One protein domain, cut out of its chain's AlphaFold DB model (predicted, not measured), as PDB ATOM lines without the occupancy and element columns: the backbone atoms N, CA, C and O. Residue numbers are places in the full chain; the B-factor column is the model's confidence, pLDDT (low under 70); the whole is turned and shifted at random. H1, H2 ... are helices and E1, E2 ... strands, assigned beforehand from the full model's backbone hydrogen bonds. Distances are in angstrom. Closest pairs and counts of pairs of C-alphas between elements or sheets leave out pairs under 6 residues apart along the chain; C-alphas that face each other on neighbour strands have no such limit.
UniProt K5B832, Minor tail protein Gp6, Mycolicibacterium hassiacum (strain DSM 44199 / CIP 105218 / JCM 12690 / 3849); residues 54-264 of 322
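AT A GLANCE: This is residues 54 to 264 of the 322 residues of the protein "Minor tail protein Gp6" of Mycolicibacterium hassiacum (strain DSM 44199 / CIP 105218 / JCM 12690 / 3849) (UniProt K5B832). A twisted sheet makes two lobes strung along one long strand, E6, which passes through both. In one lobe E1, folded back on itself at residue 67, pairs with E6, E7 and E8, and E2 pairs with E6, with H2 packed on the sheet; in the other E3, E5 and E4 continue the sheet from E6, with H3 over E4 and E5 and H5 over E6, while short H1 and H4 only graze the sheet. The printed part has 211 residues, with five named helices and eight named strands in the order E1 H1 H2 E2 E3 H3 E4 E5 H4 H5 E6 E7 E8. The class is mixed, and the branched sheet's neighbour pairs are antiparallel. The whole is only just compact, close to loose, with a radius of gyration of the C-alphas of 20.1 A, and only just elongated, with spans of 65 by 33 by 26 A.

IN THESE COORDINATES: E1, residues 56 to 73, begins at C-alpha 56 (168.099, 132.875, 179.305) and bends by 157 degrees at residue 67. H1 is residues 85 to 88, H2 93 to 105, 18.0 A long, and E2 110 to 112. E3, residues 116 to 127, is 35.0 A long, and H3, 135 to 149, 21.3 A. E4 is residues 158 to 164, E5 169 to 176, 23.4 A long, H4 182 to 188 and H5 194 to 203. E6, residues 211 to 228, spans 50.5 A. E7 is residues 241 to 243; E8, 247 to 260, bends by 112 degrees at residue 250 and ends at C-alpha 260 (168.095, 137.275, 177.197).

HOW THE PARTS SIT: E6 has E1 on one side (N 59 and O 224, 2.8 A) and E2 (N 111 and O 227, 2.8 A) and E3 (N 122 and O 217, 2.8 A) on the other. E8 is on the other side of E1 from E6 (N 60 and O 255, 2.8 A), and E7 pairs with E1 too (N 72 and O 241, 2.9 A). E5 is the antiparallel neighbour of E3, with N 123 and O 172 within hydrogen-bond range at 2.8 A, and forms a hairpin with E4, with N 161 and O 173 within hydrogen-bond range at 2.8 A. H2 has a height of 7.1 A over the sheet, H3 9.8 A and H5 8.6 A; H2 and H5 lie on the same face. The closest C-alphas of H5 and E6, Gly 194 and Val 216, are 5.4 A apart. Each O i to N i+4 pair is within hydrogen-bond range in H3 and H5, 8 of 9 in H2 and 2 of 3 in H4; H1 is too short for one.

THE WHOLE: The C-alphas of Asp 130 and Glu 264, the two farthest apart, are 67.5 A apart. The printed part has no cut; the links E1 to H1 and E6 to E7 are long. Mean pLDDT of the printed part is 84.0, with residues 85 to 91, 153 to 156, 183 to 198 and 201 to 209 under 70.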
ATOM      1  N   ASN A  54     166.155 131.600 172.678       93.00
ATOM      2  CA  ASN A  54     165.497 131.239 173.909       93.00
ATOM      3  C   ASN A  54     165.717 132.311 174.971       93.00
ATOM      4  O   ASN A  54     166.721 133.030 174.960       93.00
ATOM      5  N   ALA A  55     164.768 132.409 175.895       95.56
ATOM      6  CA  ALA A  55     164.980 133.198 177.090       95.56
ATOM      7  C   ALA A  55     166.075 132.534 177.931       95.56
ATOM      8  O   ALA A  55     166.073 131.315 178.112       95.56
ATOM      9  N   ARG A  56     167.010 133.335 178.442       96.44
ATOM     10  CA  ARG A  56     168.099 132.875 179.305       96.44
ATOM     11  C   ARG A  56     168.196 133.751 180.530       96.44
ATOM     12  O   ARG A  56     168.228 134.978 180.433       96.44
ATOM     13  N   GLN A  57     168.278 133.117 181.687       97.62
ATOM     14  CA  GLN A  57     168.371 133.806 182.965       97.62
ATOM     15  C   GLN A  57     169.503 133.211 183.788       97.62
ATOM     16  O   GLN A  57     169.668 131.997 183.854       97.62
ATOM     17  N   ARG A  58     170.295 134.072 184.420       97.06
ATOM     18  CA  ARG A  58     171.372 133.666 185.317       97.06
ATOM     19  C   ARG A  58     170.894 133.749 186.750       97.06
ATOM     20  O   ARG A  58     170.465 134.806 187.210       97.06
ATOM     21  N   VAL A  59     171.056 132.656 187.476       96.88
ATOM     22  CA  VAL A  59     170.831 132.593 188.914       96.88
ATOM     23  C   VAL A  59     172.168 132.683 189.627       96.88
ATOM     24  O   VAL A  59     173.123 131.993 189.280       96.88
ATOM     25  N   THR A  60     172.240 133.534 190.645       95.75
ATOM     26  CA  THR A  60     173.375 133.609 191.564       95.75
ATOM     27  C   THR A  60     172.888 133.440 192.995       95.75
ATOM     28  O   THR A  60     172.059 134.216 193.467       95.75
ATOM     29  N   ILE A  61     173.419 132.438 193.693       94.12
ATOM     30  CA  ILE A  61     173.127 132.158 195.103       94.12
ATOM     31  C   ILE A  61     174.376 132.478 195.913       94.12
ATOM     32  O   ILE A  61     175.456 131.958 195.622       94.12
ATOM     33  N   THR A  62     174.244 133.317 196.941       93.12
ATOM     34  CA  THR A  62     175.372 133.681 197.809       93.12
ATOM     35  C   THR A  62     175.041 133.552 199.283       93.12
ATOM     36  O   THR A  62     173.887 133.687 199.677       93.12
ATOM     37  N   GLY A  63     176.063 133.289 200.103       88.94
ATOM     38  CA  GLY A  63     175.964 133.332 201.569       88.94
ATOM     39  C   GLY A  63     175.211 132.167 202.221       88.94
ATOM     40  O   GLY A  63     175.221 132.054 203.445       88.94
ATOM     41  N   ALA A  64     174.592 131.283 201.437       90.88
ATOM     42  CA  ALA A  64     173.918 130.100 201.955       90.88
ATOM     43  C   ALA A  64     174.922 129.049 202.446       90.88
ATOM     44  O   ALA A  64     175.913 128.765 201.780       90.88
ATOM     45  N   THR A  65     174.661 128.448 203.601       85.62
ATOM     46  CA  THR A  65     175.422 127.316 204.160       85.62
ATOM     47  C   THR A  65     174.590 126.034 204.217       85.62
ATOM     48  O   THR A  65     175.117 125.000 204.606       85.62
ATOM     49  N   GLY A  66     173.302 126.110 203.872       88.25
ATOM     50  CA  GLY A  66     172.362 124.993 203.884       88.25
ATOM     51  C   GLY A  66     170.915 125.446 203.714       88.25
ATOM     52  O   GLY A  66     170.641 126.645 203.611       88.25
ATOM     53  N   GLY A  67     169.987 124.496 203.767       91.56
ATOM     54  CA  GLY A  67     168.548 124.746 203.643       91.56
ATOM     55  C   GLY A  67     168.058 124.545 202.214       91.56
ATOM     56  O   GLY A  67     168.737 123.914 201.410       91.56
ATOM     57  N   THR A  68     166.885 125.083 201.902       93.88
ATOM     58  CA  THR A  68     166.257 124.932 200.584       93.88
ATOM     59  C   THR A  68     165.845 126.280 200.010       93.88
ATOM     60  O   THR A  68     165.730 127.274 200.730       93.88
ATOM     61  N   TYR A  69     165.623 126.317 198.704       95.12
ATOM     62  CA  TYR A  69     165.118 127.484 197.989       95.12
ATOM     63  C   TYR A  69     164.105 127.070 196.925       95.12
ATOM     64  O   TYR A  69     163.973 125.889 196.619       95.12
ATOM     65  N   ALA A  70     163.366 128.030 196.383       96.94
ATOM     66  CA  ALA A  70     162.402 127.787 195.314       96.94
ATOM     67  C   ALA A  70     162.387 128.952 194.319       96.94
ATOM     68  O   ALA A  70     162.928 130.028 194.596       96.94
ATOM     69  N   PHE A  71     161.747 128.739 193.174       97.31
ATOM     70  CA  PHE A  71     161.452 129.785 192.200       97.31
ATOM     71  C   PHE A  71     159.963 129.812 191.893       97.31
ATOM     72  O   PHE A  71     159.326 128.766 191.837       97.31
ATOM     73  N   ASP A  72     159.423 131.000 191.661       96.62
ATOM     74  CA  ASP A  72     158.151 131.172 190.966       96.62
ATOM     75  C   ASP A  72     158.442 131.432 189.483       96.62
ATOM     76  O   ASP A  72     159.215 132.334 189.128       96.62
ATOM     77  N   ILE A  73     157.869 130.580 188.637       94.06
ATOM     78  CA  ILE A  73     158.070 130.541 187.194       94.06
ATOM     79  C   ILE A  73     156.693 130.498 186.551       94.06
ATOM     80  O   ILE A  73     155.944 129.544 186.736       94.06
ATOM     81  N   LEU A  74     156.362 131.539 185.785       89.94
ATOM     82  CA  LEU A  74     155.075 131.648 185.087       89.94
ATOM     83  C   LEU A  74     153.850 131.501 186.022       89.94
ATOM     84  O   LEU A  74     152.778 131.097 185.576       89.94
ATOM     85  N   GLY A  75     153.993 131.870 187.301       91.56
ATOM     86  CA  GLY A  75     152.935 131.810 188.313       91.56
ATOM     87  C   GLY A  75     152.858 130.488 189.081       91.56
ATOM     88  O   GLY A  75     151.975 130.343 189.927       91.56
ATOM     89  N   GLU A  76     153.756 129.540 188.804       95.75
ATOM     90  CA  GLU A  76     153.862 128.266 189.508       95.75
ATOM     91  C   GLU A  76     155.172 128.198 190.303       95.75
ATOM     92  O   GLU A  76     156.263 128.464 189.795       95.75
ATOM     93  N   THR A  77     155.071 127.820 191.578       96.94
ATOM     94  CA  THR A  77     156.240 127.673 192.453       96.94
ATOM     95  C   THR A  77     156.845 126.281 192.312       96.94
ATOM     96  O   THR A  77     156.142 125.275 192.426       96.94
ATOM     97  N   THR A  78     158.160 126.207 192.125       97.38
ATOM     98  CA  THR A  78     158.892 124.939 192.092       97.38
ATOM     99  C   THR A  78     158.784 124.199 193.431       97.38
ATOM    100  O   THR A  78     158.675 124.825 194.493       97.38
ATOM    101  N   PRO A  79     158.915 122.863 193.444       96.12
ATOM    102  CA  PRO A  79     159.278 122.143 194.657       96.12
ATOM    103  C   PRO A  79     160.553 122.728 195.300       96.12
ATOM    104  O   PRO A  79     161.365 123.344 194.600       96.12
ATOM    105  N   PRO A  80     160.757 122.547 196.620       93.94
ATOM    106  CA  PRO A  80     161.975 123.002 197.282       93.94
ATOM    107  C   PRO A  80     163.218 122.332 196.688       93.94
ATOM    108  O   PRO A  80     163.302 121.106 196.654       93.94
ATOM    109  N   ILE A  81     164.188 123.143 196.281       92.19
ATOM    110  CA  ILE A  81     165.491 122.724 195.770       92.19
ATOM    111  C   ILE A  81     166.475 122.709 196.936       92.19
ATOM    112  O   ILE A  81     166.591 123.703 197.663       92.19
ATOM    113  N   ASP A  82     167.180 121.595 197.135       88.62
ATOM    114  CA  ASP A  82     168.144 121.470 198.226       88.62
ATOM    115  C   ASP A  82     169.442 122.221 197.905       88.62
ATOM    116  O   ASP A  82     170.046 122.120 196.833       88.62
ATOM    117  N   TYR A  83     169.883 123.038 198.856       84.38
ATOM    118  CA  TYR A  83     171.194 123.645 198.768       84.38
ATOM    119  C   TYR A  83     172.292 122.666 199.209       84.38
ATOM    120  O   TYR A  83     173.415 122.805 198.770       84.38
ATOM    121  N   ASN A  84     172.077 121.661 200.045       72.50
ATOM    122  CA  ASN A  84     173.190 120.872 200.599       72.50
ATOM    123  C   ASN A  84     173.872 119.907 199.606       72.50
ATOM    124  O   ASN A  84     174.980 119.431 199.886       72.50
ATOM    125  N   ASP A  85     173.300 119.694 198.418       62.88
ATOM    126  CA  ASP A  85     173.767 118.674 197.469       62.88
ATOM    127  C   ASP A  85     175.218 118.841 197.007       62.88
ATOM    128  O   ASP A  85     175.885 117.852 196.747       62.88
ATOM    129  N   VAL A  86     175.809 120.040 196.992       62.31
ATOM    130  CA  VAL A  86     177.228 120.189 196.582       62.31
ATOM    131  C   VAL A  86     178.197 119.435 197.503       62.31
ATOM    132  O   VAL A  86     179.232 118.948 197.049       62.31
ATOM    133  N   SER A  87     177.897 119.351 198.799       62.47
ATOM    134  CA  SER A  87     178.737 118.636 199.769       62.47
ATOM    135  C   SER A  87     178.338 117.175 199.960       62.47
ATOM    136  O   SER A  87     179.176 116.380 200.385       62.47
ATOM    137  N   GLU A  88     177.086 116.823 199.664       65.19
ATOM    138  CA  GLU A  88     176.518 115.497 199.942       65.19
ATOM    139  C   GLU A  88     176.381 114.636 198.675       65.19
ATOM    140  O   GLU A  88     176.660 113.435 198.714       65.19
ATOM    141  N   ASN A  89     176.031 115.248 197.540       66.25
ATOM    142  CA  ASN A  89     175.827 114.617 196.237       66.25
ATOM    143  C   ASN A  89     176.100 115.580 195.046       66.25
ATOM    144  O   ASN A  89     175.194 115.896 194.271       66.25
ATOM    145  N   PRO A  90     177.346 116.049 194.839       65.06
ATOM    146  CA  PRO A  90     177.640 117.089 193.848       65.06
ATOM    147  C   PRO A  90     177.299 116.706 192.401       65.06
ATOM    148  O   PRO A  90     177.142 117.593 191.578       65.06
ATOM    149  N   GLN A  91     177.179 115.412 192.081       67.19
ATOM    150  CA  GLN A  91     176.858 114.933 190.727       67.19
ATOM    151  C   GLN A  91     175.354 114.959 190.395       67.19
ATOM    152  O   GLN A  91     175.002 114.764 189.234       67.19
ATOM    153  N   GLY A  92     174.476 115.138 191.390       70.75
ATOM    154  CA  GLY A  92     173.017 115.183 191.199       70.75
ATOM    155  C   GLY A  92     172.460 116.583 190.947       70.75
ATOM    156  O   GLY A  92     171.370 116.723 190.405       70.75
ATOM    157  N   LEU A  93     173.239 117.619 191.256       77.75
ATOM    158  CA  LEU A  93     172.736 118.976 191.440       77.75
ATOM    159  C   LEU A  93     172.027 119.592 190.215       77.75
ATOM    160  O   LEU A  93     170.951 120.160 190.398       77.75
ATOM    161  N   PRO A  94     172.532 119.491 188.970       78.19
ATOM    162  CA  PRO A  94     171.796 119.973 187.803       78.19
ATOM    163  C   PRO A  94     170.505 119.202 187.580       78.19
ATOM    164  O   PRO A  94     169.529 119.793 187.136       78.19
ATOM    165  N   GLY A  95     170.502 117.902 187.888       83.25
ATOM    166  CA  GLY A  95     169.315 117.058 187.816       83.25
ATOM    167  C   GLY A  95     168.254 117.534 188.798       83.25
ATOM    168  O   GLY A  95     167.146 117.835 188.375       83.25
ATOM    169  N   ASP A  96     168.624 117.721 190.065       84.38
ATOM    170  CA  ASP A  96     167.705 118.167 191.119       84.38
ATOM    171  C   ASP A  96     167.119 119.561 190.819       84.38
ATOM    172  O   ASP A  96     165.920 119.799 190.987       84.38
ATOM    173  N   ILE A  97     167.942 120.483 190.301       90.81
ATOM    174  CA  ILE A  97     167.475 121.802 189.850       90.81
ATOM    175  C   ILE A  97     166.549 121.654 188.636       90.81
ATOM    176  O   ILE A  97     165.476 122.254 188.617       90.81
ATOM    177  N   THR A  98     166.937 120.868 187.629       92.56
ATOM    178  CA  THR A  98     166.143 120.678 186.404       92.56
ATOM    179  C   THR A  98     164.783 120.070 186.726       92.56
ATOM    180  O   THR A  98     163.773 120.603 186.286       92.56
ATOM    181  N   GLU A  99     164.730 119.024 187.552       92.69
ATOM    182  CA  GLU A  99     163.481 118.370 187.956       92.69
ATOM    183  C   GLU A  99     162.529 119.342 188.670       92.69
ATOM    184  O   GLU A  99     161.329 119.366 188.383       92.69
ATOM    185  N   ALA A 100     163.046 120.186 189.567       94.38
ATOM    186  CA  ALA A 100     162.233 121.182 190.256       94.38
ATOM    187  C   ALA A 100     161.718 122.280 189.310       94.38
ATOM    188  O   ALA A 100     160.561 122.692 189.424       94.38
ATOM    189  N   LEU A 101     162.552 122.741 188.373       95.50
ATOM    190  CA  LEU A 101     162.162 123.736 187.373       95.50
ATOM    191  C   LEU A 101     161.133 123.164 186.385       95.50
ATOM    192  O   LEU A 101     160.132 123.820 186.107       95.50
ATOM    193  N   GLU A 102     161.321 121.935 185.903       95.75
ATOM    194  CA  GLU A 102     160.380 121.240 185.014       95.75
ATOM    195  C   GLU A 102     159.031 120.966 185.687       95.75
ATOM    196  O   GLU A 102     157.994 120.996 185.025       95.75
ATOM    197  N   ALA A 103     159.009 120.744 187.004       95.62
ATOM    198  CA  ALA A 103     157.760 120.589 187.745       95.62
ATOM    199  C   ALA A 103     156.879 121.854 187.712       95.62
ATOM    200  O   ALA A 103     155.658 121.727 187.805       95.62
ATOM    201  N   ALA A 104     157.474 123.044 187.560       95.06
ATOM    202  CA  ALA A 104     156.751 124.312 187.422       95.06
ATOM    203  C   ALA A 104     156.563 124.734 185.950       95.06
ATOM    204  O   ALA A 104     155.477 125.148 185.557       95.06
ATOM    205  N   ALA A 105     157.602 124.607 185.119       94.44
ATOM    206  CA  ALA A 105     157.625 125.086 183.732       94.44
ATOM    207  C   ALA A 105     157.125 124.058 182.691       94.44
ATOM    208  O   ALA A 105     156.917 124.400 181.524       94.44
ATOM    209  N   GLY A 106     156.941 122.799 183.093       95.38
ATOM    210  CA  GLY A 106     156.652 121.669 182.212       95.38
ATOM    211  C   GLY A 106     157.912 120.885 181.820       95.38
ATOM    212  O   GLY A 106     158.992 121.444 181.630       95.38
ATOM    213  N   VAL A 107     157.761 119.564 181.693       95.00
ATOM    214  CA  VAL A 107     158.857 118.640 181.350       95.00
ATOM    215  C   VAL A 107     159.412 118.953 179.960       95.00
ATOM    216  O   VAL A 107     158.651 119.026 178.995       95.00
ATOM    217  N   GLY A 108     160.735 119.085 179.848       94.12
ATOM    218  CA  GLY A 108     161.433 119.396 178.603       94.12
ATOM    219  C   GLY A 108     161.388 120.867 178.187       94.12
ATOM    220  O   GLY A 108     161.799 121.174 177.068       94.12
ATOM    221  N   ASN A 109     160.900 121.768 179.050       96.00
ATOM    222  CA  ASN A 109     160.794 123.199 178.751       96.00
ATOM    223  C   ASN A 109     161.914 124.057 179.359       96.00
ATOM    224  O   ASN A 109     161.940 125.273 179.167       96.00
ATOM    225  N   VAL A 110     162.846 123.449 180.090       95.75
ATOM    226  CA  VAL A 110     163.976 124.137 180.719       95.75
ATOM    227  C   VAL A 110     165.251 123.319 180.564       95.75
ATOM    228  O   VAL A 110     165.235 122.095 180.643       95.75
ATOM    229  N   GLU A 111     166.365 124.007 180.358       94.31
ATOM    230  CA  GLU A 111     167.703 123.432 180.353       94.31
ATOM    231  C   GLU A 111     168.575 124.205 181.346       94.31
ATOM    232  O   GLU A 111     168.657 125.435 181.302       94.31
ATOM    233  N   VAL A 112     169.205 123.482 182.272       92.50
ATOM    234  CA  VAL A 112     170.102 124.060 183.276       92.50
ATOM    235  C   VAL A 112     171.538 123.848 182.826       92.50
ATOM    236  O   VAL A 112     172.011 122.719 182.695       92.50
ATOM    237  N   TYR A 113     172.250 124.947 182.611       89.44
ATOM    238  CA  TYR A 113     173.673 124.906 182.305       89.44
ATOM    239  C   TYR A 113     174.500 124.568 183.552       89.44
ATOM    240  O   TYR A 113     174.059 124.847 184.671       89.44
ATOM    241  N   PRO A 114     175.714 123.999 183.382       79.50
ATOM    242  CA  PRO A 114     176.535 123.538 184.495       79.50
ATOM    243  C   PRO A 114     176.693 124.579 185.600       79.50
ATOM    244  O   PRO A 114     176.979 125.752 185.339       79.50
ATOM    245  N   THR A 115     176.559 124.127 186.846       82.50
ATOM    246  CA  THR A 115     176.662 125.018 187.997       82.50
ATOM    247  C   THR A 115     178.120 125.327 188.296       82.50
ATOM    248  O   THR A 115     178.930 124.446 188.580       82.50
ATOM    249  N   LEU A 116     178.453 126.613 188.269       88.25
ATOM    250  CA  LEU A 116     179.741 127.135 188.693       88.25
ATOM    251  C   LEU A 116     179.729 127.370 190.202       88.25
ATOM    252  O   LEU A 116     178.903 128.112 190.738       88.25
ATOM    253  N   LEU A 117     180.682 126.747 190.884       88.19
ATOM    254  CA  LEU A 117     180.789 126.722 192.334       88.19
ATOM    255  C   LEU A 117     182.021 127.512 192.772       88.19
ATOM    256  O   LEU A 117     183.160 127.146 192.477       88.19
ATOM    257  N   HIS A 118     181.798 128.615 193.481       88.25
ATOM    258  CA  HIS A 118     182.850 129.482 194.002       88.25
ATOM    259  C   HIS A 118     183.032 129.237 195.504       88.25
ATOM    260  O   HIS A 118     182.186 129.674 196.301       88.25
ATOM    261  N   PRO A 119     184.123 128.574 195.924       86.38
ATOM    262  CA  PRO A 119     184.358 128.312 197.333       86.38
ATOM    263  C   PRO A 119     184.561 129.634 198.069       86.38
ATOM    264  O   PRO A 119     185.263 130.538 197.602       86.38
ATOM    265  N   SER A 120     183.886 129.759 199.206       87.31
ATOM    266  CA  SER A 120     183.872 130.965 200.020       87.31
ATOM    267  C   SER A 120     183.951 130.625 201.500       87.31
ATOM    268  O   SER A 120     183.413 129.621 201.963       87.31
ATOM    269  N   TRP A 121     184.613 131.500 202.248       87.00
ATOM    270  CA  TRP A 121     184.792 131.375 203.683       87.00
ATOM    271  C   TRP A 121     184.385 132.660 204.376       87.00
ATOM    272  O   TRP A 121     184.662 133.767 203.906       87.00
ATOM    273  N   ILE A 122     183.783 132.502 205.545       86.12
ATOM    274  CA  ILE A 122     183.612 133.574 206.509       86.12
ATOM    275  C   ILE A 122     184.403 133.209 207.746       86.12
ATOM    276  O   ILE A 122     184.160 132.189 208.384       86.12
ATOM    277  N   LEU A 123     185.363 134.061 208.073       85.69
ATOM    278  CA  LEU A 123     186.195 133.925 209.248       85.69
ATOM    279  C   LEU A 123     185.779 135.005 210.240       85.69
ATOM    280  O   LEU A 123     186.013 136.192 210.011       85.69
ATOM    281  N   ASN A 124     185.157 134.591 211.336       85.38
ATOM    282  CA  ASN A 124     184.767 135.471 212.427       85.38
ATOM    283  C   ASN A 124     185.861 135.441 213.494       85.38
ATOM    284  O   ASN A 124     186.098 134.398 214.112       85.38
ATOM    285  N   PHE A 125     186.521 136.576 213.702       84.12
ATOM    286  CA  PHE A 125     187.605 136.725 214.664       84.12
ATOM    287  C   PHE A 125     187.140 137.491 215.896       84.12
ATOM    288  O   PHE A 125     186.551 138.568 215.791       84.12
ATOM    289  N   ASN A 126     187.501 136.961 217.060       87.38
ATOM    290  CA  ASN A 126     187.447 137.665 218.332       87.38
ATOM    291  C   ASN A 126     188.877 137.847 218.851       87.38
ATOM    292  O   ASN A 126     189.625 136.875 218.970       87.38
ATOM    293  N   LEU A 127     189.265 139.084 219.142       85.25
ATOM    294  CA  LEU A 127     190.573 139.447 219.668       85.25
ATOM    295  C   LEU A 127     190.575 139.470 221.198       85.25
ATOM    296  O   LEU A 127     189.560 139.713 221.850       85.25
ATOM    297  N   ASN A 128     191.757 139.270 221.770       83.56
ATOM    298  CA  ASN A 128     192.000 139.482 223.187       83.56
ATOM    299  C   ASN A 128     191.912 140.972 223.520       83.56
ATOM    300  O   ASN A 128     192.438 141.820 222.799       83.56
ATOM    301  N   ILE A 129     191.307 141.280 224.668       81.50
ATOM    302  CA  ILE A 129     191.074 142.657 225.121       81.50
ATOM    303  C   ILE A 129     192.364 143.484 225.243       81.50
ATOM    304  O   ILE A 129     192.354 144.688 225.000       81.50
ATOM    305  N   ASP A 130     193.486 142.827 225.539       83.44
ATOM    306  CA  ASP A 130     194.798 143.461 225.704       83.44
ATOM    307  C   ASP A 130     195.501 143.766 224.368       83.44
ATOM    308  O   ASP A 130     196.570 144.382 224.349       83.44
ATOM    309  N   LYS A 131     194.930 143.322 223.240       81.69
ATOM    310  CA  LYS A 131     195.457 143.529 221.884       81.69
ATOM    311  C   LYS A 131     194.315 143.855 220.908       81.69
ATOM    312  O   LYS A 131     194.009 143.035 220.039       81.69
ATOM    313  N   PRO A 132     193.683 145.038 221.042       84.00
ATOM    314  CA  PRO A 132     192.599 145.441 220.159       84.00
ATOM    315  C   PRO A 132     193.082 145.628 218.720       84.00
ATOM    316  O   PRO A 132     194.279 145.754 218.434       84.00
ATOM    317  N   LEU A 133     192.121 145.679 217.807       84.06
ATOM    318  CA  LEU A 133     192.349 145.879 216.392       84.06
ATOM    319  C   LEU A 133     193.036 147.230 216.147       84.06
ATOM    320  O   LEU A 133     192.535 148.292 216.514       84.06
ATOM    321  N   THR A 134     194.194 147.177 215.497       85.12
ATOM    322  CA  THR A 134     194.959 148.345 215.045       85.12
ATOM    323  C   THR A 134     195.190 148.242 213.544       85.12
ATOM    324  O   THR A 134     195.135 147.149 212.986       85.12
ATOM    325  N   GLU A 135     195.511 149.350 212.882       84.56
ATOM    326  CA  GLU A 135     195.829 149.353 211.445       84.56
ATOM    327  C   GLU A 135     196.966 148.373 211.094       84.56
ATOM    328  O   GLU A 135     196.905 147.657 210.096       84.56
ATOM    329  N   GLN A 136     197.977 148.268 211.961       83.75
ATOM    330  CA  GLN A 136     199.068 147.305 211.796       83.75
ATOM    331  C   GLN A 136     198.569 145.857 211.864       83.75
ATOM    332  O   GLN A 136     198.987 145.028 211.056       83.75
ATOM    333  N   LEU A 137     197.660 145.561 212.797       81.25
ATOM    334  CA  LEU A 137     197.069 144.234 212.932       81.25
ATOM    335  C   LEU A 137     196.159 143.908 211.739       81.25
ATOM    336  O   LEU A 137     196.252 142.809 211.209       81.25
ATOM    337  N   VAL A 138     195.367 144.867 211.250       82.00
ATOM    338  CA  VAL A 138     194.542 144.725 210.034       82.00
ATOM    339  C   VAL A 138     195.400 144.381 208.816       82.00
ATOM    340  O   VAL A 138     195.110 143.421 208.105       82.00
ATOM    341  N   ASN A 139     196.495 145.114 208.597       83.81
ATOM    342  CA  ASN A 139     197.404 144.852 207.479       83.81
ATOM    343  C   ASN A 139     198.081 143.480 207.598       83.81
ATOM    344  O   ASN A 139     198.210 142.768 206.601       83.81
ATOM    345  N   LEU A 140     198.472 143.085 208.814       83.38
ATOM    346  CA  LEU A 140     199.018 141.756 209.074       83.38
ATOM    347  C   LEU A 140     197.988 140.661 208.781       83.38
ATOM    348  O   LEU A 140     198.334 139.681 208.129       83.38
ATOM    349  N   ILE A 141     196.741 140.827 209.219       80.62
ATOM    350  CA  ILE A 141     195.655 139.866 208.996       80.62
ATOM    351  C   ILE A 141     195.357 139.722 207.501       80.62
ATOM    352  O   ILE A 141     195.331 138.601 207.000       80.62
ATOM    353  N   ASN A 142     195.192 140.835 206.779       79.94
ATOM    354  CA  ASN A 142     194.923 140.815 205.341       79.94
ATOM    355  C   ASN A 142     196.051 140.129 204.573       79.94
ATOM    356  O   ASN A 142     195.789 139.272 203.732       79.94
ATOM    357  N   LYS A 143     197.311 140.459 204.882       83.44
ATOM    358  CA  LYS A 143     198.456 139.779 204.274       83.44
ATOM    359  C   LYS A 143     198.458 138.285 204.603       83.44
ATOM    360  O   LYS A 143     198.584 137.474 203.704       83.44
ATOM    361  N   THR A 144     198.259 137.931 205.869       81.50
ATOM    362  CA  THR A 144     198.235 136.536 206.341       81.50
ATOM    363  C   THR A 144     197.149 135.710 205.648       81.50
ATOM    364  O   THR A 144     197.393 134.562 205.290       81.50
ATOM    365  N   ALA A 145     195.962 136.288 205.443       79.44
ATOM    366  CA  ALA A 145     194.876 135.640 204.718       79.44
ATOM    367  C   ALA A 145     195.255 135.399 203.250       79.44
ATOM    368  O   ALA A 145     195.143 134.270 202.785       79.44
ATOM    369  N   ASN A 146     195.751 136.423 202.549       79.69
ATOM    370  CA  ASN A 146     196.196 136.270 201.160       79.69
ATOM    371  C   ASN A 146     197.328 135.237 201.041       79.69
ATOM    372  O   ASN A 146     197.184 134.284 200.286       79.69
ATOM    373  N   ASP A 147     198.378 135.347 201.865       81.62
ATOM    374  CA  ASP A 147     199.515 134.416 201.868       81.62
ATOM    375  C   ASP A 147     199.060 132.961 202.097       81.62
ATOM    376  O   ASP A 147     199.612 132.046 201.496       81.62
ATOM    377  N   PHE A 148     198.053 132.726 202.950       80.44
ATOM    378  CA  PHE A 148     197.484 131.392 203.159       80.44
ATOM    379  C   PHE A 148     196.755 130.874 201.926       80.44
ATOM    380  O   PHE A 148     197.024 129.761 201.480       80.44
ATOM    381  N   PHE A 149     195.827 131.658 201.378       78.62
ATOM    382  CA  PHE A 149     195.020 131.203 200.251       78.62
ATOM    383  C   PHE A 149     195.838 131.072 198.957       78.62
ATOM    384  O   PHE A 149     195.553 130.185 198.156       78.62
ATOM    385  N   ASP A 150     196.912 131.851 198.807       78.44
ATOM    386  CA  ASP A 150     197.874 131.737 197.707       78.44
ATOM    387  C   ASP A 150     198.664 130.414 197.734       78.44
ATOM    388  O   ASP A 150     199.205 130.004 196.707       78.44
ATOM    389  N   THR A 151     198.701 129.694 198.866       75.62
ATOM    390  CA  THR A 151     199.302 128.343 198.916       75.62
ATOM    391  C   THR A 151     198.489 127.311 198.135       75.62
ATOM    392  O   THR A 151     199.029 126.275 197.742       75.62
ATOM    393  N   PHE A 152     197.209 127.584 197.864       73.62
ATOM    394  CA  PHE A 152     196.347 126.699 197.092       73.62
ATOM    395  C   PHE A 152     196.354 127.122 195.625       73.62
ATOM    396  O   PHE A 152     195.489 127.873 195.171       73.62
ATOM    397  N   GLU A 153     197.303 126.578 194.857       65.62
ATOM    398  CA  GLU A 153     197.458 126.850 193.417       65.62
ATOM    399  C   GLU A 153     196.146 126.683 192.627       65.62
ATOM    400  O   GLU A 153     195.899 127.383 191.646       65.62
ATOM    401  N   GLN A 154     195.260 125.786 193.072       66.56
ATOM    402  CA  GLN A 154     193.979 125.535 192.415       66.56
ATOM    403  C   GLN A 154     192.992 126.705 192.514       66.56
ATOM    404  O   GLN A 154     192.185 126.856 191.598       66.56
ATOM    405  N   LEU A 155     193.066 127.541 193.558       67.69
ATOM    406  CA  LEU A 155     192.159 128.680 193.762       67.69
ATOM    407  C   LEU A 155     192.434 129.845 192.799       67.69
ATOM    408  O   LEU A 155     191.527 130.625 192.528       67.69
ATOM    409  N   MET A 156     193.654 129.943 192.244       63.75
ATOM    410  CA  MET A 156     194.092 131.044 191.365       63.75
ATOM    411  C   MET A 156     193.761 132.440 191.940       63.75
ATOM    412  O   MET A 156     193.315 133.342 191.227       63.75
ATOM    413  N   GLY A 157     194.003 132.613 193.244       74.62
ATOM    414  CA  GLY A 157     193.783 133.855 193.985       74.62
ATOM    415  C   GLY A 157     192.386 133.984 194.601       74.62
ATOM    416  O   GLY A 157     191.401 133.398 194.149       74.62
ATOM    417  N   VAL A 158     192.303 134.791 195.657       82.69
ATOM    418  CA  VAL A 158     191.064 135.056 196.397       82.69
ATOM    419  C   VAL A 158     190.800 136.554 196.508       82.69
ATOM    420  O   VAL A 158     191.722 137.367 196.536       82.69
ATOM    421  N   ASP A 159     189.528 136.917 196.602       85.94
ATOM    422  CA  ASP A 159     189.108 138.239 197.041       85.94
ATOM    423  C   ASP A 159     188.851 138.206 198.545       85.94
ATOM    424  O   ASP A 159     187.997 137.461 199.028       85.94
ATOM    425  N   VAL A 160     189.606 139.016 199.290       84.56
ATOM    426  CA  VAL A 160     189.468 139.164 200.742       84.56
ATOM    427  C   VAL A 160     188.831 140.512 201.046       84.56
ATOM    428  O   VAL A 160     189.359 141.562 200.685       84.56
ATOM    429  N   SER A 161     187.707 140.484 201.754       87.75
ATOM    430  CA  SER A 161     187.041 141.674 202.281       87.75
ATOM    431  C   SER A 161     186.942 141.584 203.798       87.75
ATOM    432  O   SER A 161     186.611 140.535 204.349       87.75
ATOM    433  N   MET A 162     187.255 142.682 204.485       85.88
ATOM    434  CA  MET A 162     187.241 142.756 205.942       85.88
ATOM    435  C   MET A 162     186.141 143.701 206.410       85.88
ATOM    436  O   MET A 162     186.091 144.854 205.988       85.88
ATOM    437  N   THR A 163     185.298 143.223 207.320       88.69
ATOM    438  CA  THR A 163     184.289 144.037 208.002       88.69
ATOM    439  C   THR A 163     184.642 144.109 209.479       88.69
ATOM    440  O   THR A 163     184.742 143.084 210.148       88.69
ATOM    441  N   VAL A 164     184.862 145.318 209.994       85.81
ATOM    442  CA  VAL A 164     185.146 145.546 211.415       85.81
ATOM    443  C   VAL A 164     183.839 145.877 212.117       85.81
ATOM    444  O   VAL A 164     183.207 146.881 211.792       85.81
ATOM    445  N   THR A 165     183.447 145.045 213.075       85.62
ATOM    446  CA  THR A 165     182.259 145.296 213.899       85.62
ATOM    447  C   THR A 165     182.622 146.207 215.065       85.62
ATOM    448  O   THR A 165     181.925 147.183 215.332       85.62
ATOM    449  N   ASP A 166     183.741 145.920 215.736       87.44
ATOM    450  CA  ASP A 166     184.287 146.733 216.821       87.44
ATOM    451  C   ASP A 166     185.802 146.492 217.007       87.44
ATOM    452  O   ASP A 166     186.454 145.825 216.204       87.44
ATOM    453  N   ALA A 167     186.388 147.060 218.067       84.62
ATOM    454  CA  ALA A 167     187.823 146.967 218.347       84.62
ATOM    455  C   ALA A 167     188.317 145.544 218.684       84.62
ATOM    456  O   ALA A 167     189.525 145.325 218.715       84.62
ATOM    457  N   LEU A 168     187.427 144.591 218.956       86.81
ATOM    458  CA  LEU A 168     187.746 143.201 219.283       86.81
ATOM    459  C   LEU A 168     187.142 142.206 218.289       86.81
ATOM    460  O   LEU A 168     187.626 141.083 218.205       86.81
ATOM    461  N   ASN A 169     186.115 142.592 217.539       84.56
ATOM    462  CA  ASN A 169     185.401 141.710 216.630       84.56
ATOM    463  C   ASN A 169     185.510 142.207 215.196       84.56
ATOM    464  O   ASN A 169     185.106 143.324 214.858       84.56
ATOM    465  N   PHE A 170     186.000 141.333 214.327       87.00
ATOM    466  CA  PHE A 170     185.999 141.576 212.897       87.00
ATOM    467  C   PHE A 170     185.761 140.283 212.130       87.00
ATOM    468  O   PHE A 170     185.949 139.177 212.637       87.00
ATOM    469  N   GLN A 171     185.356 140.443 210.881       88.88
ATOM    470  CA  GLN A 171     185.070 139.358 209.970       88.88
ATOM    471  C   GLN A 171     185.914 139.504 208.709       88.88
ATOM    472  O   GLN A 171     186.049 140.609 208.179       88.88
ATOM    473  N   LEU A 172     186.443 138.390 208.207       87.44
ATOM    474  CA  LEU A 172     186.960 138.292 206.847       87.44
ATOM    475  C   LEU A 172     186.002 137.450 206.014       87.44
ATOM    476  O   LEU A 172     185.715 136.309 206.373       87.44
ATOM    477  N   LYS A 173     185.546 137.993 204.891       88.94
ATOM    478  CA  LYS A 173     184.890 137.231 203.834       88.94
ATOM    479  C   LYS A 173     185.903 137.013 202.722       88.94
ATOM    480  O   LYS A 173     186.422 137.978 202.158       88.94
ATOM    481  N   VAL A 174     186.177 135.747 202.442       87.06
ATOM    482  CA  VAL A 174     187.121 135.306 201.420       87.06
ATOM    483  C   VAL A 174     186.350 134.545 200.356       87.06
ATOM    484  O   VAL A 174     185.637 133.603 200.687       87.06
ATOM    485  N   THR A 175     186.502 134.924 199.092       87.94
ATOM    486  CA  THR A 175     185.869 134.229 197.965       87.94
ATOM    487  C   THR A 175     186.912 133.915 196.906       87.94
ATOM    488  O   THR A 175     187.704 134.772 196.524       87.94
ATOM    489  N   SER A 176     186.926 132.672 196.434       87.50
ATOM    490  CA  SER A 176     187.783 132.255 195.328       87.50
ATOM    491  C   SER A 176     187.421 132.972 194.033       87.50
ATOM    492  O   SER A 176     186.247 133.045 193.659       87.50
ATOM    493  N   ARG A 177     188.443 133.439 193.309       86.69
ATOM    494  CA  ARG A 177     188.270 134.012 191.968       86.69
ATOM    495  C   ARG A 177     187.998 132.950 190.913       86.69
ATOM    496  O   ARG A 177     187.428 133.252 189.868       86.69
ATOM    497  N   ARG A 178     188.395 131.706 191.182       85.62
ATOM    498  CA  ARG A 178     188.117 130.565 190.318       85.62
ATOM    499  C   ARG A 178     186.844 129.848 190.759       85.62
ATOM    500  O   ARG A 178     186.657 129.602 191.953       85.62
ATOM    501  N   SER A 179     186.013 129.493 189.785       86.94
ATOM    502  CA  SER A 179     184.916 128.545 189.951       86.94
ATOM    503  C   SER A 179     185.358 127.115 189.655       86.94
ATOM    504  O   SER A 179     186.303 126.867 188.900       86.94
ATOM    505  N   PHE A 180     184.628 126.174 190.232       82.94
ATOM    506  CA  PHE A 180     184.719 124.754 189.936       82.94
ATOM    507  C   PHE A 180     183.395 124.304 189.329       82.94
ATOM    508  O   PHE A 180     182.339 124.794 189.724       82.94
ATOM    509  N   ASP A 181     183.459 123.392 188.370       80.50
ATOM    510  CA  ASP A 181     182.306 122.575 188.013       80.50
ATOM    511  C   ASP A 181     182.171 121.420 189.023       80.50
ATOM    512  O   ASP A 181     183.032 121.202 189.883       80.50
ATOM    513  N   GLU A 182     181.085 120.664 188.939       73.12
ATOM    514  CA  GLU A 182     180.776 119.574 189.879       73.12
ATOM    515  C   GLU A 182     181.858 118.490 189.916       73.12
ATOM    516  O   GLU A 182     182.196 117.962 190.979       73.12
ATOM    517  N   VAL A 183     182.465 118.203 188.762       69.69
ATOM    518  CA  VAL A 183     183.584 117.259 188.649       69.69
ATOM    519  C   VAL A 183     184.826 117.818 189.348       69.69
ATOM    520  O   VAL A 183     185.513 117.094 190.073       69.69
ATOM    521  N   GLY A 184     185.095 119.115 189.187       68.94
ATOM    522  CA  GLY A 184     186.179 119.823 189.850       68.94
ATOM    523  C   GLY A 184     186.025 119.864 191.370       68.94
ATOM    524  O   GLY A 184     187.025 119.724 192.079       68.94
ATOM    525  N   VAL A 185     184.797 119.960 191.893       69.94
ATOM    526  CA  VAL A 185     184.542 119.974 193.346       69.94
ATOM    527  C   VAL A 185     184.956 118.667 194.016       69.94
ATOM    528  O   VAL A 185     185.618 118.712 195.054       69.94
ATOM    529  N   VAL A 186     184.677 117.510 193.405       62.72
ATOM    530  CA  VAL A 186     185.083 116.196 193.950       62.72
ATOM    531  C   VAL A 186     186.603 116.109 194.140       62.72
ATOM    532  O   VAL A 186     187.080 115.487 195.087       62.72
ATOM    533  N   THR A 187     187.378 116.773 193.278       60.38
ATOM    534  CA  THR A 187     188.847 116.814 193.381       60.38
ATOM    535  C   THR A 187     189.384 117.876 194.348       60.38
ATOM    536  O   THR A 187     190.497 117.728 194.847       60.38
ATOM    537  N   PHE A 188     188.602 118.918 194.645       62.72
ATOM    538  CA  PHE A 188     188.971 120.020 195.541       62.72
ATOM    539  C   PHE A 188     188.699 119.704 197.034       62.72
ATOM    540  O   PHE A 188     189.296 120.307 197.927       62.72
ATOM    541  N   ALA A 189     187.817 118.742 197.327       54.53
ATOM    542  CA  ALA A 189     187.076 118.645 198.590       54.53
ATOM    543  C   ALA A 189     187.798 118.157 199.871       54.53
ATOM    544  O   ALA A 189     187.114 117.976 200.875       54.53
ATOM    545  N   VAL A 190     189.121 117.955 199.938       51.09
ATOM    546  CA  VAL A 190     189.722 117.353 201.163       51.09
ATOM    547  C   VAL A 190     190.668 118.274 201.950       51.09
ATOM    548  O   VAL A 190     190.685 118.197 203.180       51.09
ATOM    549  N   ASP A 191     191.362 119.224 201.315       52.00
ATOM    550  CA  ASP A 191     192.490 119.904 201.982       52.00
ATOM    551  C   ASP A 191     192.211 121.344 202.469       52.00
ATOM    552  O   ASP A 191     192.860 121.805 203.409       52.00
ATOM    553  N   VAL A 192     191.207 122.050 201.921       57.47
ATOM    554  CA  VAL A 192     190.895 123.468 202.256       57.47
ATOM    555  C   VAL A 192     189.650 123.603 203.146       57.47
ATOM    556  O   VAL A 192     188.811 124.490 202.984       57.47
ATOM    557  N   THR A 193     189.482 122.682 204.095       61.59
ATOM    558  CA  THR A 193     188.345 122.712 205.030       61.59
ATOM    559  C   THR A 193     188.520 123.797 206.099       61.59
ATOM    560  O   THR A 193     189.630 124.274 206.360       61.59
ATOM    561  N   GLY A 194     187.432 124.149 206.797       61.62
ATOM    562  CA  GLY A 194     187.477 125.080 207.933       61.62
ATOM    563  C   GLY A 194     188.511 124.692 209.003       61.62
ATOM    564  O   GLY A 194     189.066 125.566 209.665       61.62
ATOM    565  N   THR A 195     188.856 123.405 209.117       65.44
ATOM    566  CA  THR A 195     189.896 122.901 210.026       65.44
ATOM    567  C   THR A 195     191.305 123.336 209.616       65.44
ATOM    568  O   THR A 195     192.076 123.749 210.481       65.44
ATOM    569  N   ALA A 196     191.651 123.301 208.323       68.75
ATOM    570  CA  ALA A 196     192.959 123.748 207.831       68.75
ATOM    571  C   ALA A 196     193.134 125.262 208.025       68.75
ATOM    572  O   ALA A 196     194.143 125.708 208.574       68.75
ATOM    573  N   VAL A 197     192.097 126.032 207.681       69.62
ATOM    574  CA  VAL A 197     192.036 127.488 207.887       69.62
ATOM    575  C   VAL A 197     192.182 127.826 209.375       69.62
ATOM    576  O   VAL A 197     193.025 128.634 209.765       69.62
ATOM    577  N   LYS A 198     191.400 127.169 210.239       68.94
ATOM    578  CA  LYS A 198     191.417 127.406 211.688       68.94
ATOM    579  C   LYS A 198     192.766 127.052 212.312       68.94
ATOM    580  O   LYS A 198     193.282 127.817 213.126       68.94
ATOM    581  N   ASN A 199     193.358 125.924 211.921       70.19
ATOM    582  CA  ASN A 199     194.673 125.508 212.405       70.19
ATOM    583  C   ASN A 199     195.776 126.468 211.949       70.19
ATOM    584  O   ASN A 199     196.658 126.790 212.745       70.19
ATOM    585  N   PHE A 200     195.703 126.964 210.713       74.75
ATOM    586  CA  PHE A 200     196.650 127.948 210.206       74.75
ATOM    587  C   PHE A 200     196.594 129.249 211.012       74.75
ATOM    588  O   PHE A 200     197.605 129.633 211.595       74.75
ATOM    589  N   PHE A 201     195.424 129.890 211.130       68.94
ATOM    590  CA  PHE A 201     195.306 131.172 211.841       68.94
ATOM    591  C   PHE A 201     195.675 131.072 213.329       68.94
ATOM    592  O   PHE A 201     196.277 132.001 213.866       68.94
ATOM    593  N   ASN A 202     195.404 129.934 213.978       66.62
ATOM    594  CA  ASN A 202     195.861 129.677 215.349       66.62
ATOM    595  C   ASN A 202     197.393 129.515 215.460       66.62
ATOM    596  O   ASN A 202     197.954 129.741 216.531       66.62
ATOM    597  N   GLY A 203     198.071 129.121 214.378       61.19
ATOM    598  CA  GLY A 203     199.518 128.890 214.327       61.19
ATOM    599  C   GLY A 203     200.362 130.094 213.889       61.19
ATOM    600  O   GLY A 203     201.588 130.054 214.018       61.19
ATOM    601  N   VAL A 204     199.755 131.175 213.388       66.69
ATOM    602  CA  VAL A 204     200.496 132.355 212.907       66.69
ATOM    603  C   VAL A 204     201.068 133.139 214.086       66.69
ATOM    604  O   VAL A 204     200.342 133.822 214.803       66.69
ATOM    605  N   ALA A 205     202.393 133.106 214.248       53.19
ATOM    606  CA  ALA A 205     203.120 133.708 215.373       53.19
ATOM    607  C   ALA A 205     202.779 135.188 215.660       53.19
ATOM    608  O   ALA A 205     202.793 135.603 216.816       53.19
ATOM    609  N   GLY A 206     202.445 135.982 214.635       58.97
ATOM    610  CA  GLY A 206     202.032 137.385 214.789       58.97
ATOM    611  C   GLY A 206     200.597 137.583 215.303       58.97
ATOM    612  O   GLY A 206     200.263 138.662 215.786       58.97
ATOM    613  N   LEU A 207     199.767 136.542 215.233       65.88
ATOM    614  CA  LEU A 207     198.392 136.501 215.739       65.88
ATOM    615  C   LEU A 207     198.289 135.740 217.074       65.88
ATOM    616  O   LEU A 207     197.279 135.851 217.774       65.88
ATOM    617  N   VAL A 208     199.355 135.029 217.470       64.25
ATOM    618  CA  VAL A 208     199.446 134.308 218.746       64.25
ATOM    619  C   VAL A 208     199.247 135.269 219.922       64.25
ATOM    620  O   VAL A 208     199.960 136.263 220.109       64.25
ATOM    621  N   GLY A 209     198.231 134.972 220.730       68.31
ATOM    622  CA  GLY A 209     197.835 135.783 221.878       68.31
ATOM    623  C   GLY A 209     197.160 137.110 221.519       68.31
ATOM    624  O   GLY A 209     196.838 137.866 222.429       68.31
ATOM    625  N   ALA A 210     196.937 137.421 220.238       72.31
ATOM    626  CA  ALA A 210     196.066 138.517 219.803       72.31
ATOM    627  C   ALA A 210     194.655 138.015 219.494       72.31
ATOM    628  O   ALA A 210     193.692 138.679 219.849       72.31
ATOM    629  N   VAL A 211     194.530 136.827 218.902       74.69
ATOM    630  CA  VAL A 211     193.244 136.190 218.605       74.69
ATOM    631  C   VAL A 211     192.839 135.274 219.763       74.69
ATOM    632  O   VAL A 211     193.629 134.442 220.209       74.69
ATOM    633  N   ASN A 212     191.617 135.450 220.256       78.06
ATOM    634  CA  ASN A 212     190.982 134.610 221.266       78.06
ATOM    635  C   ASN A 212     190.272 133.420 220.607       78.06
ATOM    636  O   ASN A 212     190.530 132.264 220.938       78.06
ATOM    637  N   THR A 213     189.408 133.693 219.624       77.00
ATOM    638  CA  THR A 213     188.696 132.657 218.866       77.00
ATOM    639  C   THR A 213     188.606 133.002 217.381       77.00
ATOM    640  O   THR A 213     188.518 134.169 216.996       77.00
ATOM    641  N   VAL A 214     188.618 131.953 216.551       76.69
ATOM    642  CA  VAL A 214     188.292 132.008 215.121       76.69
ATOM    643  C   VAL A 214     187.200 130.984 214.844       76.69
ATOM    644  O   VAL A 214     187.394 129.786 215.095       76.69
ATOM    645  N   ASN A 215     186.063 131.451 214.336       81.06
ATOM    646  CA  ASN A 215     185.059 130.590 213.720       81.06
ATOM    647  C   ASN A 215     185.176 130.690 212.197       81.06
ATOM    648  O   ASN A 215     185.355 131.790 211.681       81.06
ATOM    649  N   VAL A 216     185.109 129.556 211.503       78.62
ATOM    650  CA  VAL A 216     185.246 129.476 210.047       78.62
ATOM    651  C   VAL A 216     184.029 128.755 209.496       78.62
ATOM    652  O   VAL A 216     183.879 127.555 209.716       78.62
ATOM    653  N   ASP A 217     183.215 129.485 208.746       80.38
ATOM    654  CA  ASP A 217     182.092 128.941 207.993       80.38
ATOM    655  C   ASP A 217     182.507 128.831 206.525       80.38
ATOM    656  O   ASP A 217     183.004 129.795 205.941       80.38
ATOM    657  N   PHE A 218     182.337 127.650 205.934       83.12
ATOM    658  CA  PHE A 218     182.636 127.379 204.528       83.12
ATOM    659  C   PHE A 218     181.343 127.145 203.751       83.12
ATOM    660  O   PHE A 218     180.440 126.474 204.247       83.12
ATOM    661  N   TYR A 219     181.266 127.685 202.538       83.56
ATOM    662  CA  TYR A 219     180.123 127.514 201.649       83.56
ATOM    663  C   TYR A 219     180.490 127.744 200.180       83.56
ATOM    664  O   TYR A 219     181.578 128.222 199.851       83.56
ATOM    665  N   TRP A 220     179.549 127.425 199.291       86.75
ATOM    666  CA  TRP A 220     179.707 127.515 197.844       86.75
ATOM    667  C   TRP A 220     178.750 128.543 197.254       86.75
ATOM    668  O   TRP A 220     177.565 128.264 197.094       86.75
ATOM    669  N   ASN A 221     179.251 129.710 196.851       90.25
ATOM    670  CA  ASN A 221     178.414 130.574 196.018       90.25
ATOM    671  C   ASN A 221     178.175 129.868 194.678       90.25
ATOM    672  O   ASN A 221     179.117 129.320 194.098       90.25
ATOM    673  N   ARG A 222     176.929 129.876 194.203       89.69
ATOM    674  CA  ARG A 222     176.522 129.183 192.974       89.69
ATOM    675  C   ARG A 222     176.179 130.180 191.904       89.69
ATOM    676  O   ARG A 222     175.495 131.159 192.188       89.69
ATOM    677  N   VAL A 223     176.599 129.877 190.688       92.88
ATOM    678  CA  VAL A 223     176.134 130.563 189.492       92.88
ATOM    679  C   VAL A 223     175.757 129.510 188.468       92.88
ATOM    680  O   VAL A 223     176.575 128.659 188.138       92.88
ATOM    681  N   TYR A 224     174.533 129.567 187.970       93.25
ATOM    682  CA  TYR A 224     174.083 128.724 186.868       93.25
ATOM    683  C   TYR A 224     173.128 129.510 185.980       93.25
ATOM    684  O   TYR A 224     172.609 130.560 186.371       93.25
ATOM    685  N   GLU A 225     172.939 129.024 184.761       95.31
ATOM    686  CA  GLU A 225     172.040 129.633 183.789       95.31
ATOM    687  C   GLU A 225     170.896 128.669 183.487       95.31
ATOM    688  O   GLU A 225     171.096 127.458 183.418       95.31
ATOM    689  N   ILE A 226     169.702 129.227 183.345       95.94
ATOM    690  CA  ILE A 226     168.485 128.529 182.950       95.94
ATOM    691  C   ILE A 226     168.125 129.042 181.562       95.94
ATOM    692  O   ILE A 226     167.986 130.253 181.367       95.94
ATOM    693  N   GLU A 227     167.968 128.131 180.611       96.25
ATOM    694  CA  GLU A 227     167.438 128.417 179.283       96.25
ATOM    695  C   GLU A 227     166.055 127.796 179.125       96.25
ATOM    696  O   GLU A 227     165.841 126.633 179.455       96.25
ATOM    697  N   PHE A 228     165.108 128.585 178.627       96.44
ATOM    698  CA  PHE A 228     163.747 128.133 178.368       96.44
ATOM    699  C   PHE A 228     163.667 127.543 176.960       96.44
ATOM    700  O   PHE A 228     163.834 128.247 175.964       96.44
ATOM    701  N   VAL A 229     163.440 126.238 176.891       94.88
ATOM    702  CA  VAL A 229     163.469 125.428 175.668       94.88
ATOM    703  C   VAL A 229     162.104 124.767 175.436       94.88
ATOM    704  O   VAL A 229     161.119 125.103 176.093       94.88
ATOM    705  N   GLY A 230     162.010 123.849 174.471       92.25
ATOM    706  CA  GLY A 230     160.782 123.089 174.228       92.25
ATOM    707  C   GLY A 230     159.610 123.983 173.822       92.25
ATOM    708  O   GLY A 230     159.723 124.779 172.890       92.25
ATOM    709  N   GLU A 231     158.485 123.856 174.521       92.69
ATOM    710  CA  GLU A 231     157.295 124.689 174.305       92.69
ATOM    711  C   GLU A 231     157.492 126.136 174.777       92.69
ATOM    712  O   GLU A 231     156.752 127.021 174.353       92.69
ATOM    713  N   LEU A 232     158.502 126.390 175.618       93.50
ATOM    714  CA  LEU A 232     158.873 127.729 176.072       93.50
ATOM    715  C   LEU A 232     159.994 128.375 175.241       93.50
ATOM    716  O   LEU A 232     160.441 129.478 175.560       93.50
ATOM    717  N   ALA A 233     160.435 127.711 174.169       90.31
ATOM    718  CA  ALA A 233     161.479 128.210 173.285       90.31
ATOM    719  C   ALA A 233     161.041 129.459 172.507       90.31
ATOM    720  O   ALA A 233     159.877 129.608 172.134       90.31
ATOM    721  N   ASN A 234     162.012 130.310 172.165       88.50
ATOM    722  CA  ASN A 234     161.830 131.472 171.289       88.50
ATOM    723  C   ASN A 234     160.643 132.370 171.663       88.50
ATOM    724  O   ASN A 234     159.946 132.853 170.783       88.50
ATOM    725  N   GLN A 235     160.386 132.617 172.941       89.62
ATOM    726  CA  GLN A 235     159.370 133.588 173.344       89.62
ATOM    727  C   GLN A 235     159.842 134.402 174.545       89.62
ATOM    728  O   GLN A 235     160.728 133.946 175.274       89.62
ATOM    729  N   PRO A 236     159.288 135.609 174.751       91.31
ATOM    730  CA  PRO A 236     159.581 136.402 175.931       91.31
ATOM    731  C   PRO A 236     159.175 135.671 177.217       91.31
ATOM    732  O   PRO A 236     158.001 135.354 177.392       91.31
ATOM    733  N   ILE A 237     160.120 135.456 178.135       94.56
ATOM    734  CA  ILE A 237     159.854 134.906 179.473       94.56
ATOM    735  C   ILE A 237     160.281 135.928 180.527       94.56
ATOM    736  O   ILE A 237     161.432 136.365 180.551       94.56
ATOM    737  N   GLU A 238     159.354 136.313 181.406       92.81
ATOM    738  CA  GLU A 238     159.643 137.236 182.508       92.81
ATOM    739  C   GLU A 238     160.665 136.658 183.499       92.81
ATOM    740  O   GLU A 238     160.892 135.448 183.572       92.81
ATOM    741  N   ALA A 239     161.303 137.540 184.273       94.62
ATOM    742  CA  ALA A 239     162.288 137.139 185.271       94.62
ATOM    743  C   ALA A 239     161.666 136.183 186.301       94.62
ATOM    744  O   ALA A 239     160.636 136.507 186.895       94.62
ATOM    745  N   ILE A 240     162.318 135.047 186.553       95.94
ATOM    746  CA  ILE A 240     161.901 134.136 187.621       95.94
ATOM    747  C   ILE A 240     162.052 134.832 188.976       95.94
ATOM    748  O   ILE A 240     163.002 135.591 189.204       95.94
ATOM    749  N   ILE A 241     161.118 134.575 189.889       97.25
ATOM    750  CA  ILE A 241     161.122 135.211 191.207       97.25
ATOM    751  C   ILE A 241     161.721 134.222 192.209       97.25
ATOM    752  O   ILE A 241     161.135 133.164 192.441       97.25
ATOM    753  N   PRO A 242     162.883 134.521 192.807       96.94
ATOM    754  CA  PRO A 242     163.496 133.611 193.758       96.94
ATOM    755  C   PRO A 242     162.867 133.719 195.151       96.94
ATOM    756  O   PRO A 242     162.632 134.819 195.654       96.94
ATOM    757  N   ASP A 243     162.710 132.577 195.821       96.44
ATOM    758  CA  ASP A 243     162.403 132.486 197.248       96.44
ATOM    759  C   ASP A 243     163.596 131.901 198.021       96.44
ATOM    760  O   ASP A 243     163.934 130.720 197.917       96.44
ATOM    761  N   ALA A 244     164.227 132.759 198.821       95.69
ATOM    762  CA  ALA A 244     165.360 132.433 199.681       95.69
ATOM    763  C   ALA A 244     164.961 132.218 201.156       95.69
ATOM    764  O   ALA A 244     165.838 132.090 202.008       95.69
ATOM    765  N   SER A 245     163.665 132.220 201.490       95.50
ATOM    766  CA  SER A 245     163.170 132.247 202.877       95.50
ATOM    767  C   SER A 245     163.616 131.059 203.732       95.50
ATOM    768  O   SER A 245     163.792 131.207 204.942       95.50
ATOM    769  N   ASN A 246     163.837 129.901 203.104       95.31
ATOM    770  CA  ASN A 246     164.277 128.670 203.761       95.31
ATOM    771  C   ASN A 246     165.792 128.430 203.662       95.31
ATOM    772  O   ASN A 246     166.290 127.422 204.176       95.31
ATOM    773  N   LEU A 247     166.541 129.350 203.045       94.38
ATOM    774  CA  LEU A 247     167.994 129.288 203.061       94.38
ATOM    775  C   LEU A 247     168.523 129.693 204.435       94.38
ATOM    776  O   LEU A 247     168.050 130.624 205.086       94.38
ATOM    777  N   THR A 248     169.575 129.005 204.855       92.44
ATOM    778  CA  THR A 248     170.306 129.291 206.089       92.44
ATOM    779  C   THR A 248     171.728 129.719 205.763       92.44
ATOM    780  O   THR A 248     172.252 129.391 204.700       92.44
ATOM    781  N   GLY A 249     172.363 130.457 206.672       88.06
ATOM    782  CA  GLY A 249     173.752 130.881 206.530       88.06
ATOM    783  C   GLY A 249     173.932 132.374 206.750       88.06
ATOM    784  O   GLY A 249     173.209 133.007 207.521       88.06
ATOM    785  N   TYR A 250     174.926 132.941 206.081       84.38
ATOM    786  CA  TYR A 250     175.318 134.328 206.250       84.38
ATOM    787  C   TYR A 250     174.616 135.235 205.243       84.38
ATOM    788  O   TYR A 250     175.115 135.449 204.138       84.38
ATOM    789  N   ASN A 251     173.473 135.790 205.659       87.94
ATOM    790  CA  ASN A 251     172.613 136.633 204.821       87.94
ATOM    791  C   ASN A 251     172.392 136.005 203.434       87.94
ATOM    792  O   ASN A 251     172.770 136.611 202.428       87.94
ATOM    793  N   PRO A 252     171.863 134.766 203.386       93.12
ATOM    794  CA  PRO A 252     171.696 134.064 202.132       93.12
ATOM    795  C   PRO A 252     170.803 134.870 201.196       93.12
ATOM    796  O   PRO A 252     169.778 135.418 201.604       93.12
ATOM    797  N   SER A 253     171.204 134.948 199.936       94.94
ATOM    798  CA  SER A 253     170.460 135.678 198.921       94.94
ATOM    799  C   SER A 253     170.526 134.960 197.591       94.94
ATOM    800  O   SER A 253     171.546 134.361 197.242       94.94
ATOM    801  N   ILE A 254     169.458 135.108 196.821       97.06
ATOM    802  CA  ILE A 254     169.384 134.662 195.439       97.06
ATOM    803  C   ILE A 254     169.105 135.892 194.586       97.06
ATOM    804  O   ILE A 254     168.223 136.689 194.904       97.06
ATOM    805  N   THR A 255     169.869 136.052 193.517       97.00
ATOM    806  CA  THR A 255     169.654 137.093 192.515       97.00
ATOM    807  C   THR A 255     169.487 136.449 191.155       97.00
ATOM    808  O   THR A 255     170.249 135.550 190.800       97.00
ATOM    809  N   VAL A 256     168.510 136.939 190.403       97.06
ATOM    810  CA  VAL A 256     168.181 136.468 189.061       97.06
ATOM    811  C   VAL A 256     168.409 137.623 188.095       97.06
ATOM    812  O   VAL A 256     167.887 138.719 188.297       97.06
ATOM    813  N   GLU A 257     169.209 137.384 187.066       96.94
ATOM    814  CA  GLU A 257     169.496 138.328 185.990       96.94
ATOM    815  C   GLU A 257     168.931 137.774 184.678       96.94
ATOM    816  O   GLU A 257     169.288 136.672 184.268       96.94
ATOM    817  N   VAL A 258     168.065 138.532 184.001       95.69
ATOM    818  CA  VAL A 258     167.619 138.185 182.644       95.69
ATOM    819  C   VAL A 258     168.747 138.524 181.675       95.69
ATOM    820  O   VAL A 258     169.026 139.699 181.439       95.69
ATOM    821  N   ILE A 259     169.403 137.494 181.141       94.44
ATOM    822  CA  ILE A 259     170.481 137.632 180.154       94.44
ATOM    823  C   ILE A 259     169.872 137.921 178.786       94.44
ATOM    824  O   ILE A 259     170.241 138.895 178.136       94.44
ATOM    825  N   ASP A 260     168.890 137.106 178.403       90.06
ATOM    826  CA  ASP A 260     168.095 137.275 177.197       90.06
ATOM    827  C   ASP A 260     166.620 137.063 177.541       90.06
ATOM    828  O   ASP A 260     166.263 136.070 178.174       90.06
ATOM    829  N   LEU A 261     165.746 137.976 177.110       90.25
ATOM    830  CA  LEU A 261     164.305 137.844 177.358       90.25
ATOM    831  C   LEU A 261     163.679 136.717 176.522       90.25
ATOM    832  O   LEU A 261     162.626 136.222 176.890       90.25
ATOM    833  N   GLY A 262     164.332 136.304 175.430       87.44
ATOM    834  CA  GLY A 262     163.775 135.415 174.416       87.44
ATOM    835  C   GLY A 262     163.008 136.189 173.344       87.44
ATOM    836  O   GLY A 262     162.506 137.294 173.579       87.44
ATOM    837  N   LYS A 263     162.960 135.644 172.123       83.69
ATOM    838  CA  LYS A 263     162.344 136.321 170.973       83.69
ATOM    839  C   LYS A 263     161.660 135.348 170.019       83.69
ATOM    840  O   LYS A 263     162.300 134.419 169.531       83.69
ATOM    841  N   GLU A 264     160.414 135.675 169.678       80.69
ATOM    842  CA  GLU A 264     159.609 134.972 168.675       80.69
ATOM    843  C   GLU A 264     160.264 134.927 167.296       80.69
ATOM    844  O   GLU A 264     160.888 135.885 166.824       80.69
TER     845      GLU A 264